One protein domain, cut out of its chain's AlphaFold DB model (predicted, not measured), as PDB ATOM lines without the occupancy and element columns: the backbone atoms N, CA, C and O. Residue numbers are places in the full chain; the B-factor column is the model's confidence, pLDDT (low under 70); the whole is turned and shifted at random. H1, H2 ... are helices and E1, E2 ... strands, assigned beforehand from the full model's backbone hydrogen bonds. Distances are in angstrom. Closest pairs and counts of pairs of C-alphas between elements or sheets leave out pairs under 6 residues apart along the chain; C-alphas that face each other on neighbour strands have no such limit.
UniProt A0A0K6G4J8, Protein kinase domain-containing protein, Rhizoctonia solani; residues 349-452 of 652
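This is residues 349 to 452 of the 652 residues of the protein "Protein kinase domain-containing protein" of Rhizoctonia solani (UniProt A0A0K6G4J8). One strongly twisted sheet of five antiparallel strands makes the body, with the short helix H1 over part of one end of it, at E5 and the edge strand E4. The link from E4 to E5 runs out past the strand ends and holds the second short helix, H2, off the sheet; residues 426 to 431 stick out, and this arm adds to the length. The printed part has 104 residues with two named helices and five named strands, in the order E1, E2, E3, H1, E4, H2, E5; the sheet's order is E1, E2, E3, E5, E4, and the class is mixed, helices and strands. The whole is only just loose, close to compact, with a radius of gyration of the C-alphas of 15.6 A, and elongated, spanning 47 by 29 by 27 A.

E1, residues 350 to 360, bends by 83 degrees at residue 356 and forms a hairpin with E2, residues 370 to 376; N 355 and O 373 are 2.8 A apart, within hydrogen-bond range. E2 forms a hairpin with E3, residues 383 to 392, with N 372 and O 386 at 2.8 A. E1, E2 and E3 make a meander, each strand the antiparallel neighbour of the one before. H1, residues 398 to 404, is on the sheet at a height of 8.1 A, over E5, residues 441 to 449; it runs along the strands, at 4 degrees to E5 on the local plane. Its line rises 39 degrees, only just short of standing up from the sheet. E4, residues 413 to 422, bends by 58 degrees at residue 416; its closest C-alpha pair with H1 is Leu 402 and Met 414, 6.2 A. E3, H1 and E4 form a split strand-helix-strand unit, two strands running the same way with E5 between them, and its crossover is right-handed. E5 is antiparallel to E3, with N 387 and O 446 at 2.9 A, and to E4, with N 418 and O 445 at 2.8 A. H2, residues 429 to 434, is not on the sheet and is apart from H1. In H1 and H2 every O i to N i+4 pair is within hydrogen-bond range.

E1 begins at C-alpha 350 (20.613, 23.188, -0.802) and measures 22.0 A from first to last C-alpha; E2 measures 18.5 A, E3 28.7 A, E4 25.4 A and E5 25.8 A. H1 measures 10.0 A and H2 8.8 A. E5 ends at C-alpha 449 (27.934, 34.032, -0.086).

The C-alphas of Pro 409 and Arg 430, the two farthest apart, are 48.8 A apart. The printed part has no cut and no long link. The mean pLDDT of the printed part is 92.8, and no printed residue is under 70.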
ATOM      1  N   GLY A 349      16.757  23.929  -2.429       93.44
ATOM      2  CA  GLY A 349      17.419  22.695  -2.879       93.44
ATOM      3  C   GLY A 349      18.890  22.544  -2.458       93.44
ATOM      4  O   GLY A 349      19.586  21.663  -2.970       93.44
ATOM      5  N   MET A 350      19.379  23.405  -1.560       96.19
ATOM      6  CA  MET A 350      20.613  23.188  -0.802       96.19
ATOM      7  C   MET A 350      20.253  22.649   0.582       96.19
ATOM      8  O   MET A 350      19.583  23.344   1.346       96.19
ATOM      9  N   ASP A 351      20.751  21.458   0.907       96.94
ATOM     10  CA  ASP A 351      20.666  20.890   2.251       96.94
ATOM     11  C   ASP A 351      21.969  21.196   2.994       96.94
ATOM     12  O   ASP A 351      23.059  20.924   2.482       96.94
ATOM     13  N   ALA A 352      21.879  21.771   4.190       97.81
ATOM     14  CA  ALA A 352      23.047  22.252   4.920       97.81
ATOM     15  C   ALA A 352      22.950  21.977   6.425       97.81
ATOM     16  O   ALA A 352      21.864  21.938   7.000       97.81
ATOM     17  N   VAL A 353      24.109  21.817   7.069       98.19
ATOM     18  CA  VAL A 353      24.233  21.592   8.517       98.19
ATOM     19  C   VAL A 353      24.641  22.888   9.206       98.19
ATOM     20  O   VAL A 353      25.686  23.462   8.880       98.19
ATOM     21  N   ILE A 354      23.870  23.312  10.204       98.06
ATOM     22  CA  ILE A 354      24.150  24.496  11.018       98.06
ATOM     23  C   ILE A 354      25.399  24.257  11.876       98.06
ATOM     24  O   ILE A 354      25.461  23.330  12.685       98.06
ATOM     25  N   LYS A 355      26.406  25.119  11.713       97.38
ATOM     26  CA  LYS A 355      27.683  25.069  12.444       97.38
ATOM     27  C   LYS A 355      27.746  26.079  13.584       97.38
ATOM     28  O   LYS A 355      28.304  25.771  14.631       97.38
ATOM     29  N   GLN A 356      27.183  27.272  13.394       95.50
ATOM     30  CA  GLN A 356      27.242  28.357  14.377       95.50
ATOM     31  C   GLN A 356      26.089  29.350  14.175       95.50
ATOM     32  O   GLN A 356      25.745  29.675  13.043       95.50
ATOM     33  N   THR A 357      25.544  29.909  15.257       92.38
ATOM     34  CA  THR A 357      24.703  31.116  15.183       92.38
ATOM     35  C   THR A 357      25.598  32.353  15.101       92.38
ATOM     36  O   THR A 357      26.378  32.609  16.018       92.38
ATOM     37  N   LEU A 358      25.485  33.119  14.017       89.69
ATOM     38  CA  LEU A 358      26.251  34.349  13.776       89.69
ATOM     39  C   LEU A 358      25.523  35.586  14.316       89.69
ATOM     40  O   LEU A 358      26.142  36.458  14.919       89.69
ATOM     41  N   TYR A 359      24.202  35.647  14.131       88.00
ATOM     42  CA  TYR A 359      23.364  36.772  14.541       88.00
ATOM     43  C   TYR A 359      21.984  36.297  15.006       88.00
ATOM     44  O   TYR A 359      21.468  35.290  14.521       88.00
ATOM     45  N   LYS A 360      21.373  37.047  15.929       86.94
ATOM     46  CA  LYS A 360      19.983  36.875  16.365       86.94
ATOM     47  C   LYS A 360      19.428  38.196  16.907       86.94
ATOM     48  O   LYS A 360      20.049  38.819  17.769       86.94
ATOM     49  N   ALA A 361      18.271  38.619  16.412       80.19
ATOM     50  CA  ALA A 361      17.611  39.845  16.838       80.19
ATOM     51  C   ALA A 361      16.914  39.660  18.196       80.19
ATOM     52  O   ALA A 361      16.108  38.744  18.371       80.19
ATOM     53  N   ARG A 362      17.171  40.578  19.136       80.75
ATOM     54  CA  ARG A 362      16.426  40.696  20.399       80.75
ATOM     55  C   ARG A 362      15.311  41.728  20.234       80.75
ATOM     56  O   ARG A 362      15.522  42.912  20.464       80.75
ATOM     57  N   ALA A 363      14.143  41.264  19.809       74.38
ATOM     58  CA  ALA A 363      12.927  42.060  19.664       74.38
ATOM     59  C   ALA A 363      11.713  41.213  20.062       74.38
ATOM     60  O   ALA A 363      11.755  39.990  19.904       74.38
ATOM     61  N   LEU A 364      10.656  41.847  20.581       76.38
ATOM     62  CA  LEU A 364       9.409  41.162  20.925       76.38
ATOM     63  C   LEU A 364       8.635  40.892  19.620       76.38
ATOM     64  O   LEU A 364       8.635  39.767  19.109       76.38
ATOM     65  N   PHE A 365       8.142  41.966  19.004       81.06
ATOM     66  CA  PHE A 365       7.470  41.970  17.705       81.06
ATOM     67  C   PHE A 365       8.434  42.188  16.520       81.06
ATOM     68  O   PHE A 365       9.618  42.498  16.683       81.06
ATOM     69  N   GLY A 366       7.924  42.040  15.295       79.50
ATOM     70  CA  GLY A 366       8.624  42.404  14.060       79.50
ATOM     71  C   GLY A 366       9.348  41.239  13.376       79.50
ATOM     72  O   GLY A 366       8.798  40.154  13.230       79.50
ATOM     73  N   ARG A 367      10.566  41.475  12.867       79.31
ATOM     74  CA  ARG A 367      11.235  40.523  11.951       79.31
ATOM     75  C   ARG A 367      11.873  39.308  12.623       79.31
ATOM     76  O   ARG A 367      11.990  38.266  11.982       79.31
ATOM     77  N   GLY A 368      12.311  39.436  13.877       81.94
ATOM     78  CA  GLY A 368      12.953  38.343  14.622       81.94
ATOM     79  C   GLY A 368      14.189  37.732  13.943       81.94
ATOM     80  O   GLY A 368      14.482  36.566  14.183       81.94
ATOM     81  N   SER A 369      14.868  38.485  13.069       86.00
ATOM     82  CA  SER A 369      15.879  37.975  12.138       86.00
ATOM     83  C   SER A 369      17.042  37.255  12.822       86.00
ATOM     84  O   SER A 369      17.519  37.676  13.876       86.00
ATOM     85  N   ALA A 370      17.554  36.206  12.185       91.56
ATOM     86  CA  ALA A 370      18.731  35.479  12.646       91.56
ATOM     87  C   ALA A 370      19.583  34.994  11.474       91.56
ATOM     88  O   ALA A 370      19.067  34.789  10.377       91.56
ATOM     89  N   ALA A 371      20.881  34.815  11.718       94.94
ATOM     90  CA  ALA A 371      21.827  34.323  10.726       94.94
ATOM     91  C   ALA A 371      22.704  33.202  11.293       94.94
ATOM     92  O   ALA A 371      23.174  33.282  12.432       94.94
ATOM     93  N   PHE A 372      22.958  32.185  10.476       97.00
ATOM     94  CA  PHE A 372      23.687  30.974  10.842       97.00
ATOM     95  C   PHE A 372      24.801  30.702   9.838       97.00
ATOM     96  O   PHE A 372      24.579  30.787   8.633       97.00
ATOM     97  N   LEU A 373      25.979  30.327  10.326       98.06
ATOM     98  CA  LEU A 373      26.997  29.683   9.509       98.06
ATOM     99  C   LEU A 373      26.555  28.243   9.267       98.06
ATOM    100  O   LEU A 373      26.316  27.503  10.228       98.06
ATOM    101  N   VAL A 374      26.476  27.840   8.005       98.31
ATOM    102  CA  VAL A 374      26.144  26.472   7.601       98.31
ATOM    103  C   VAL A 374      27.224  25.914   6.678       98.31
ATOM    104  O   VAL A 374      27.924  26.678   6.012       98.31
ATOM    105  N   ALA A 375      27.342  24.589   6.628       98.31
ATOM    106  CA  ALA A 375      28.123  23.886   5.608       98.31
ATOM    107  C   ALA A 375      27.191  23.051   4.725       98.31
ATOM    108  O   ALA A 375      26.286  22.404   5.260       98.31
ATOM    109  N   ASP A 376      27.422  23.041   3.411       97.56
ATOM    110  CA  ASP A 376      26.676  22.199   2.467       97.56
ATOM    111  C   ASP A 376      26.874  20.705   2.807       97.56
ATOM    112  O   ASP A 376      27.992  20.257   3.080       97.56
ATOM    113  N   LYS A 377      25.797  19.911   2.801       96.50
ATOM    114  CA  LYS A 377      25.880  18.455   3.017       96.50
ATOM    115  C   LYS A 377      26.611  17.727   1.886       96.50
ATOM    116  O   LYS A 377      27.213  16.686   2.139       96.50
ATOM    117  N   LYS A 378      26.566  18.247   0.655       96.12
ATOM    118  CA  LYS A 378      27.244  17.680  -0.523       96.12
ATOM    119  C   LYS A 378      28.743  17.962  -0.507       96.12
ATOM    120  O   LYS A 378      29.516  17.117  -0.948       96.12
ATOM    121  N   ASN A 379      29.151  19.120   0.012       95.94
ATOM    122  CA  ASN A 379      30.554  19.496   0.152       95.94
ATOM    123  C   ASN A 379      30.784  20.262   1.472       95.94
ATOM    124  O   ASN A 379      30.687  21.487   1.491       95.94
ATOM    125  N   PRO A 380      31.125  19.574   2.581       94.88
ATOM    126  CA  PRO A 380      31.238  20.193   3.909       94.88
ATOM    127  C   PRO A 380      32.304  21.290   4.070       94.88
ATOM    128  O   PRO A 380      32.347  21.935   5.118       94.88
ATOM    129  N   SER A 381      33.164  21.492   3.067       94.94
ATOM    130  CA  SER A 381      34.110  22.616   2.998       94.94
ATOM    131  C   SER A 381      33.467  23.912   2.485       94.94
ATOM    132  O   SER A 381      33.995  24.995   2.743       94.94
ATOM    133  N   ASP A 382      32.336  23.820   1.780       95.62
ATOM    134  CA  ASP A 382      31.620  24.969   1.233       95.62
ATOM    135  C   ASP A 382      30.707  25.565   2.313       95.62
ATOM    136  O   ASP A 382      29.700  24.979   2.724       95.62
ATOM    137  N   LEU A 383      31.105  26.741   2.804       97.06
ATOM    138  CA  LEU A 383      30.425  27.462   3.876       97.06
ATOM    139  C   LEU A 383      29.560  28.605   3.337       97.06
ATOM    140  O   LEU A 383      29.976  29.365   2.458       97.06
ATOM    141  N   TYR A 384      28.387  28.767   3.944       98.06
ATOM    142  CA  TYR A 384      27.397  29.786   3.597       98.06
ATOM    143  C   TYR A 384      26.810  30.440   4.851       98.06
ATOM    144  O   TYR A 384      26.872  29.879   5.949       98.06
ATOM    145  N   VAL A 385      26.191  31.611   4.684       97.94
ATOM    146  CA  VAL A 385      25.359  32.228   5.727       97.94
ATOM    147  C   VAL A 385      23.888  32.018   5.388       97.94
ATOM    148  O   VAL A 385      23.430  32.479   4.347       97.94
ATOM    149  N   VAL A 386      23.129  31.364   6.266       98.00
ATOM    150  CA  VAL A 386      21.666  31.271   6.158       98.00
ATOM    151  C   VAL A 386      21.029  32.353   7.017       98.00
ATOM    152  O   VAL A 386      21.216  32.342   8.231       98.00
ATOM    153  N   LYS A 387      20.272  33.270   6.407       96.00
ATOM    154  CA  LYS A 387      19.483  34.312   7.088       96.00
ATOM    155  C   LYS A 387      18.008  33.911   7.084       96.00
ATOM    156  O   LYS A 387      17.459  33.676   6.016       96.00
ATOM    157  N   ILE A 388      17.370  33.873   8.253       94.38
ATOM    158  CA  ILE A 388      15.923  33.651   8.434       94.38
ATOM    159  C   ILE A 388      15.291  34.965   8.909       94.38
ATOM    160  O   ILE A 388      15.886  35.672   9.727       94.38
ATOM    161  N   SER A 389      14.104  35.331   8.415       91.62
ATOM    162  CA  SER A 389      13.353  36.511   8.881       91.62
ATOM    163  C   SER A 389      11.837  36.367   8.704       91.62
ATOM    164  O   SER A 389      11.373  35.966   7.641       91.62
ATOM    165  N   CYS A 390      11.065  36.763   9.721       91.56
ATOM    166  CA  CYS A 390       9.598  36.808   9.700       91.56
ATOM    167  C   CYS A 390       9.117  38.156   9.127       91.56
ATOM    168  O   CYS A 390       8.965  39.152   9.841       91.56
ATOM    169  N   GLN A 391       8.954  38.226   7.809       89.38
ATOM    170  CA  GLN A 391       8.652  39.471   7.098       89.38
ATOM    171  C   GLN A 391       7.146  39.629   6.864       89.38
ATOM    172  O   GLN A 391       6.418  38.650   6.728       89.38
ATOM    173  N   ALA A 392       6.671  40.874   6.807       88.38
ATOM    174  CA  ALA A 392       5.305  41.169   6.385       88.38
ATOM    175  C   ALA A 392       5.113  40.793   4.909       88.38
ATOM    176  O   ALA A 392       5.936  41.180   4.076       88.38
ATOM    177  N   LYS A 393       4.015  40.103   4.571       90.00
ATOM    178  CA  LYS A 393       3.720  39.692   3.182       90.00
ATOM    179  C   LYS A 393       3.625  40.881   2.221       90.00
ATOM    180  O   LYS A 393       3.953  40.762   1.048       90.00
ATOM    181  N   THR A 394       3.209  42.037   2.739       85.31
ATOM    182  CA  THR A 394       3.097  43.320   2.028       85.31
ATOM    183  C   THR A 394       4.441  43.903   1.585       85.31
ATOM    184  O   THR A 394       4.460  44.779   0.722       85.31
ATOM    185  N   ARG A 395       5.568  43.457   2.161       82.25
ATOM    186  CA  ARG A 395       6.903  43.914   1.760       82.25
ATOM    187  C   ARG A 395       7.460  43.084   0.620       82.25
ATOM    188  O   ARG A 395       7.390  41.856   0.631       82.25
ATOM    189  N   GLU A 396       8.111  43.779  -0.301       84.75
ATOM    190  CA  GLU A 396       8.944  43.199  -1.350       84.75
ATOM    191  C   GLU A 396      10.063  42.339  -0.722       84.75
ATOM    192  O   GLU A 396      10.698  42.789   0.235       84.75
ATOM    193  N   PRO A 397      10.267  41.085  -1.165       87.81
ATOM    194  CA  PRO A 397      11.306  40.224  -0.607       87.81
ATOM    195  C   PRO A 397      12.721  40.750  -0.870       87.81
ATOM    196  O   PRO A 397      13.058  41.125  -1.990       87.81
ATOM    197  N   GLU A 398      13.595  40.641   0.133       88.75
ATOM    198  CA  GLU A 398      15.043  40.886  -0.008       88.75
ATOM    199  C   GLU A 398      15.673  40.053  -1.140       88.75
ATOM    200  O   GLU A 398      16.604  40.510  -1.799       88.75
ATOM    201  N   SER A 399      15.122  38.868  -1.435       92.44
ATOM    202  CA  SER A 399      15.544  38.045  -2.573       92.44
ATOM    203  C   SER A 399      15.368  38.734  -3.926       92.44
ATOM    204  O   SER A 399      16.141  38.447  -4.833       92.44
ATOM    205  N   GLU A 400      14.395  39.634  -4.085       91.75
ATOM    206  CA  GLU A 400      14.182  40.343  -5.352       91.75
ATOM    207  C   GLU A 400      15.186  41.485  -5.517       91.75
ATOM    208  O   GLU A 400      15.789  41.616  -6.581       91.75
ATOM    209  N   PHE A 401      15.478  42.224  -4.442       90.56
ATOM    210  CA  PHE A 401      16.551  43.220  -4.442       90.56
ATOM    211  C   PHE A 401      17.925  42.577  -4.691       90.56
ATOM    212  O   PHE A 401      18.692  43.084  -5.504       90.56
ATOM    213  N   LEU A 402      18.224  41.426  -4.074       93.00
ATOM    214  CA  LEU A 402      19.489  40.709  -4.294       93.00
ATOM    215  C   LEU A 402      19.585  40.024  -5.671       93.00
ATOM    216  O   LEU A 402      20.696  39.804  -6.147       93.00
ATOM    217  N   LYS A 403      18.461  39.712  -6.338       93.88
ATOM    218  CA  LYS A 403      18.459  39.310  -7.760       93.88
ATOM    219  C   LYS A 403      18.781  40.495  -8.667       93.88
ATOM    220  O   LYS A 403      19.630  40.366  -9.538       93.88
ATOM    221  N   ALA A 404      18.129  41.641  -8.454       92.00
ATOM    222  CA  ALA A 404      18.376  42.856  -9.233       92.00
ATOM    223  C   ALA A 404      19.803  43.404  -9.033       92.00
ATOM    224  O   ALA A 404      20.385  43.973  -9.948       92.00
ATOM    225  N   ALA A 405      20.385  43.186  -7.852       93.25
ATOM    226  CA  ALA A 405      21.746  43.582  -7.515       93.25
ATOM    227  C   ALA A 405      22.835  42.549  -7.877       93.25
ATOM    228  O   ALA A 405      23.996  42.764  -7.536       93.25
ATOM    229  N   ALA A 406      22.493  41.430  -8.532       92.94
ATOM    230  CA  ALA A 406      23.402  40.289  -8.699       92.94
ATOM    231  C   ALA A 406      24.700  40.608  -9.468       92.94
ATOM    232  O   ALA A 406      25.733  39.999  -9.184       92.94
ATOM    233  N   ASP A 407      24.650  41.567 -10.396       94.38
ATOM    234  CA  ASP A 407      25.790  41.999 -11.217       94.38
ATOM    235  C   ASP A 407      26.552  43.205 -10.624       94.38
ATOM    236  O   ASP A 407      27.526  43.673 -11.215       94.38
ATOM    237  N   ILE A 408      26.137  43.724  -9.460       96.56
ATOM    238  CA  ILE A 408      26.770  44.886  -8.816       96.56
ATOM    239  C   ILE A 408      27.970  44.416  -7.973       96.56
ATOM    240  O   ILE A 408      27.784  43.668  -7.005       96.56
ATOM    241  N   PRO A 409      29.206  44.869  -8.264       96.88
ATOM    242  CA  PRO A 409      30.369  44.530  -7.452       96.88
ATOM    243  C   PRO A 409      30.194  44.954  -5.991       96.88
ATOM    244  O   PRO A 409      29.634  46.006  -5.695       96.88
ATOM    245  N   ASN A 410      30.716  44.139  -5.071       97.62
ATOM    246  CA  ASN A 410      30.703  44.404  -3.630       97.62
ATOM    247  C   ASN A 410      29.287  44.571  -3.008       97.62
ATOM    248  O   ASN A 410      29.159  45.079  -1.894       97.62
ATOM    249  N   VAL A 411      28.231  44.063  -3.658       96.62
ATOM    250  CA  VAL A 411      26.961  43.680  -3.005       96.62
ATOM    251  C   VAL A 411      26.990  42.176  -2.712       96.62
ATOM    252  O   VAL A 411      27.564  41.397  -3.474       96.62
ATOM    253  N   ILE A 412      26.430  41.741  -1.579       96.19
ATOM    254  CA  ILE A 412      26.423  40.321  -1.202       96.19
ATOM    255  C   ILE A 412      25.623  39.477  -2.198       96.19
ATOM    256  O   ILE A 412      24.500  39.812  -2.574       96.19
ATOM    257  N   ARG A 413      26.167  38.322  -2.592       94.38
ATOM    258  CA  ARG A 413      25.477  37.421  -3.515       94.38
ATOM    259  C   ARG A 413      24.531  36.492  -2.760       94.38
ATOM    260  O   ARG A 413      24.948  35.716  -1.895       94.38
ATOM    261  N   MET A 414      23.269  36.484  -3.176       96.00
ATOM    262  CA  MET A 414      22.317  35.436  -2.814       96.00
ATOM    263  C   MET A 414      22.590  34.171  -3.638       96.00
ATOM    264  O   MET A 414      22.427  34.156  -4.854       96.00
ATOM    265  N   ALA A 415      22.998  33.088  -2.978       95.81
ATOM    266  CA  ALA A 415      23.194  31.785  -3.607       95.81
ATOM    267  C   ALA A 415      21.864  31.038  -3.815       95.81
ATOM    268  O   ALA A 415      21.677  30.402  -4.852       95.81
ATOM    269  N   ARG A 416      20.950  31.096  -2.837       96.19
ATOM    270  CA  ARG A 416      19.608  30.479  -2.852       96.19
ATOM    271  C   ARG A 416      18.644  31.290  -1.982       96.19
ATOM    272  O   ARG A 416      19.079  32.048  -1.119       96.19
ATOM    273  N   SER A 417      17.349  31.060  -2.157       96.56
ATOM    274  CA  SER A 417      16.288  31.560  -1.278       96.56
ATOM    275  C   SER A 417      15.161  30.536  -1.147       96.56
ATOM    276  O   SER A 417      14.967  29.712  -2.041       96.56
ATOM    277  N   ALA A 418      14.391  30.620  -0.065       96.31
ATOM    278  CA  ALA A 418      13.137  29.901   0.128       96.31
ATOM    279  C   ALA A 418      12.117  30.776   0.873       96.31
ATOM    280  O   ALA A 418      12.483  31.686   1.621       96.31
ATOM    281  N   ASN A 419      10.837  30.462   0.692       94.88
ATOM    282  CA  ASN A 419       9.765  30.876   1.589       94.88
ATOM    283  C   ASN A 419       9.356  29.622   2.378       94.88
ATOM    284  O   ASN A 419       9.039  28.602   1.769       94.88
ATOM    285  N   TRP A 420       9.440  29.680   3.704       93.69
ATOM    286  CA  TRP A 420       9.082  28.598   4.631       93.69
ATOM    287  C   TRP A 420       7.636  28.712   5.137       93.69
ATOM    288  O   TRP A 420       7.273  28.051   6.106       93.69
ATOM    289  N   GLY A 421       6.813  29.538   4.489       92.81
ATOM    290  CA  GLY A 421       5.384  29.637   4.752       92.81
ATOM    291  C   GLY A 421       5.010  30.665   5.815       92.81
ATOM    292  O   GLY A 421       5.821  31.461   6.303       92.81
ATOM    293  N   ASP A 422       3.726  30.661   6.150       93.75
ATOM    294  CA  ASP A 422       3.103  31.663   7.005       93.75
ATOM    295  C   ASP A 422       3.539  31.536   8.466       93.75
ATOM    296  O   ASP A 422       3.679  30.444   9.014       93.75
ATOM    297  N   MET A 423       3.665  32.663   9.168       93.62
ATOM    298  CA  MET A 423       3.938  32.659  10.612       93.62
ATOM    299  C   MET A 423       2.895  31.840  11.399       93.62
ATOM    300  O   MET A 423       3.223  31.279  12.442       93.62
ATOM    301  N   LEU A 424       1.667  31.763  10.874       94.19
ATOM    302  CA  LEU A 424       0.522  31.022  11.413       94.19
ATOM    303  C   LEU A 424       0.171  29.780  10.571       94.19
ATOM    304  O   LEU A 424      -0.976  29.337  10.537       94.19
ATOM    305  N   GLU A 425       1.145  29.210   9.866       92.00
ATOM    306  CA  GLU A 425       0.991  27.928   9.180       92.00
ATOM    307  C   GLU A 425       0.532  26.829  10.160       92.00
ATOM    308  O   GLU A 425       1.046  26.704  11.272       92.00
ATOM    309  N   GLY A 426      -0.470  26.039   9.761       90.69
ATOM    310  CA  GLY A 426      -1.085  25.016  10.617       90.69
ATOM    311  C   GLY A 426      -2.146  25.533  11.603       90.69
ATOM    312  O   GLY A 426      -2.640  24.760  12.428       90.69
ATOM    313  N   PHE A 427      -2.528  26.813  11.547       94.75
ATOM    314  CA  PHE A 427      -3.703  27.329  12.259       94.75
ATOM    315  C   PHE A 427      -4.974  27.222  11.412       94.75
ATOM    316  O   PHE A 427      -4.944  27.387  10.194       94.75
ATOM    317  N   GLY A 428      -6.087  26.881  12.069       93.00
ATOM    318  CA  GLY A 428      -7.383  26.695  11.424       93.00
ATOM    319  C   GLY A 428      -8.072  28.019  11.102       93.00
ATOM    320  O   GLY A 428      -7.771  29.053  11.699       93.00
ATOM    321  N   GLN A 429      -9.043  27.973  10.188       94.06
ATOM    322  CA  GLN A 429      -9.776  29.145   9.697       94.06
ATOM    323  C   GLN A 429     -10.331  30.030  10.830       94.06
ATOM    324  O   GLN A 429     -10.124  31.239  10.814       94.06
ATOM    325  N   ARG A 430     -10.927  29.427  11.870       93.44
ATOM    326  CA  ARG A 430     -11.478  30.140  13.038       93.44
ATOM    327  C   ARG A 430     -10.421  30.954  13.804       93.44
ATOM    328  O   ARG A 430     -10.734  31.999  14.369       93.44
ATOM    329  N   PHE A 431      -9.173  30.484  13.842       95.56
ATOM    330  CA  PHE A 431      -8.065  31.238  14.430       95.56
ATOM    331  C   PHE A 431      -7.612  32.375  13.513       95.56
ATOM    332  O   PHE A 431      -7.352  33.472  13.995       95.56
ATOM    333  N   LEU A 432      -7.540  32.127  12.201       95.38
ATOM    334  CA  LEU A 432      -7.136  33.134  11.216       95.38
ATOM    335  C   LEU A 432      -8.127  34.310  11.158       95.38
ATOM    336  O   LEU A 432      -7.691  35.456  11.119       95.38
ATOM    337  N   GLU A 433      -9.430  34.038  11.252       95.00
ATOM    338  CA  GLU A 433     -10.497  35.049  11.356       95.00
ATOM    339  C   GLU A 433     -10.345  35.932  12.603       95.00
ATOM    340  O   GLU A 433     -10.423  37.155  12.511       95.00
ATOM    341  N   LEU A 434     -10.039  35.345  13.767       94.75
ATOM    342  CA  LEU A 434      -9.811  36.103  15.007       94.75
ATOM    343  C   LEU A 434      -8.649  37.110  14.887       94.75
ATOM    344  O   LEU A 434      -8.640  38.141  15.565       94.75
ATOM    345  N   VAL A 435      -7.657  36.808  14.044       94.19
ATOM    346  CA  VAL A 435      -6.420  37.590  13.915       94.19
ATOM    347  C   VAL A 435      -6.323  38.374  12.602       94.19
ATOM    348  O   VAL A 435      -5.286  38.986  12.350       94.19
ATOM    349  N   GLU A 436      -7.382  38.415  11.785       92.38
ATOM    350  CA  GLU A 436      -7.362  38.976  10.419       92.38
ATOM    351  C   GLU A 436      -6.905  40.444  10.346       92.38
ATOM    352  O   GLU A 436      -6.316  40.877   9.355       92.38
ATOM    353  N   LYS A 437      -7.138  41.211  11.420       90.19
ATOM    354  CA  LYS A 437      -6.749  42.625  11.535       90.19
ATOM    355  C   LYS A 437      -5.236  42.841  11.687       90.19
ATOM    356  O   LYS A 437      -4.777  43.978  11.575       90.19
ATOM    357  N   TYR A 438      -4.469  41.795  12.002       89.56
ATOM    358  CA  TYR A 438      -3.023  41.874  12.202       89.56
ATOM    359  C   TYR A 438      -2.266  41.685  10.887       89.56
ATOM    360  O   TYR A 438      -2.652  40.894  10.031       89.56
ATOM    361  N   GLU A 439      -1.153  42.408  10.724       87.31
ATOM    362  CA  GLU A 439      -0.347  42.352   9.500       87.31
ATOM    363  C   GLU A 439       0.139  40.911   9.228       87.31
ATOM    364  O   GLU A 439       0.883  40.360  10.049       87.31
ATOM    365  N   PRO A 440      -0.227  40.292   8.085       91.75
ATOM    366  CA  PRO A 440       0.148  38.916   7.790       91.75
ATOM    367  C   PRO A 440       1.652  38.809   7.529       91.75
ATOM    368  O   PRO A 440       2.243  39.626   6.812       91.75
ATOM    369  N   ARG A 441       2.274  37.770   8.092       93.06
ATOM    370  CA  ARG A 441       3.726  37.543   8.053       93.06
ATOM    371  C   ARG A 441       4.077  36.132   7.597       93.06
ATOM    372  O   ARG A 441       3.335  35.191   7.860       93.06
ATOM    373  N   GLU A 442       5.234  36.007   6.962       94.69
ATOM    374  CA  GLU A 442       5.795  34.764   6.427       94.69
ATOM    375  C   GLU A 442       7.304  34.673   6.705       94.69
ATOM    376  O   GLU A 442       7.989  35.690   6.867       94.69
ATOM    377  N   PHE A 443       7.834  33.452   6.767       94.69
ATOM    378  CA  PHE A 443       9.255  33.203   6.983       94.69
ATOM    379  C   PHE A 443      10.008  33.149   5.655       94.69
ATOM    380  O   PHE A 443       9.893  32.200   4.884       94.69
ATOM    381  N   ARG A 444      10.835  34.164   5.404       94.62
ATOM    382  CA  ARG A 444      11.716  34.235   4.233       94.62
ATOM    383  C   ARG A 444      13.133  33.855   4.638       94.62
ATOM    384  O   ARG A 444      13.626  34.307   5.677       94.62
ATOM    385  N   VAL A 445      13.775  33.025   3.819       96.75
ATOM    386  CA  VAL A 445      15.101  32.468   4.098       96.75
ATOM    387  C   VAL A 445      16.029  32.662   2.909       96.75
ATOM    388  O   VAL A 445      15.660  32.375   1.771       96.75
ATOM    389  N   LEU A 446      17.243  33.137   3.175       97.00
ATOM    390  CA  LEU A 446      18.278  33.410   2.179       97.00
ATOM    391  C   LEU A 446      19.543  32.619   2.496       97.00
ATOM    392  O   LEU A 446      19.928  32.517   3.659       97.00
ATOM    393  N   VAL A 447      20.225  32.133   1.462       97.88
ATOM    394  CA  VAL A 447      21.599  31.623   1.535       97.88
ATOM    395  C   VAL A 447      22.511  32.659   0.891       97.88
ATOM    396  O   VAL A 447      22.374  32.945  -0.298       97.88
ATOM    397  N   LEU A 448      23.439  33.218   1.661       97.19
ATOM    398  CA  LEU A 448      24.343  34.295   1.261       97.19
ATOM    399  C   LEU A 448      25.792  33.795   1.157       97.19
ATOM    400  O   LEU A 448      26.209  32.875   1.869       97.19
ATOM    401  N   SER A 449      26.553  34.398   0.243       94.69
ATOM    402  CA  SER A 449      27.934  34.032  -0.086       94.69
ATOM    403  C   SER A 449      28.694  35.261  -0.625       94.69
ATOM    404  O   SER A 449      28.111  35.990  -1.430       94.69
ATOM    405  N   PRO A 450      29.975  35.483  -0.273       95.81
ATOM    406  CA  PRO A 450      30.805  34.679   0.632       95.81
ATOM    407  C   PRO A 450      30.451  34.848   2.121       95.81
ATOM    408  O   PRO A 450      29.685  35.727   2.510       95.81
ATOM    409  N   VAL A 451      31.025  33.990   2.971       95.19
ATOM    410  CA  VAL A 451      31.029  34.192   4.430       95.19
ATOM    411  C   VAL A 451      32.036  35.295   4.756       95.19
ATOM    412  O   VAL A 451      33.191  35.206   4.347       95.19
ATOM    413  N   CYS A 452      31.592  36.313   5.490       94.25
ATOM    414  CA  CYS A 452      32.362  37.520   5.779       94.25
ATOM    415  C   CYS A 452      32.374  37.841   7.279       94.25
ATOM    416  O   CYS A 452      31.474  37.442   8.020       94.25
TER     417      CYS A 452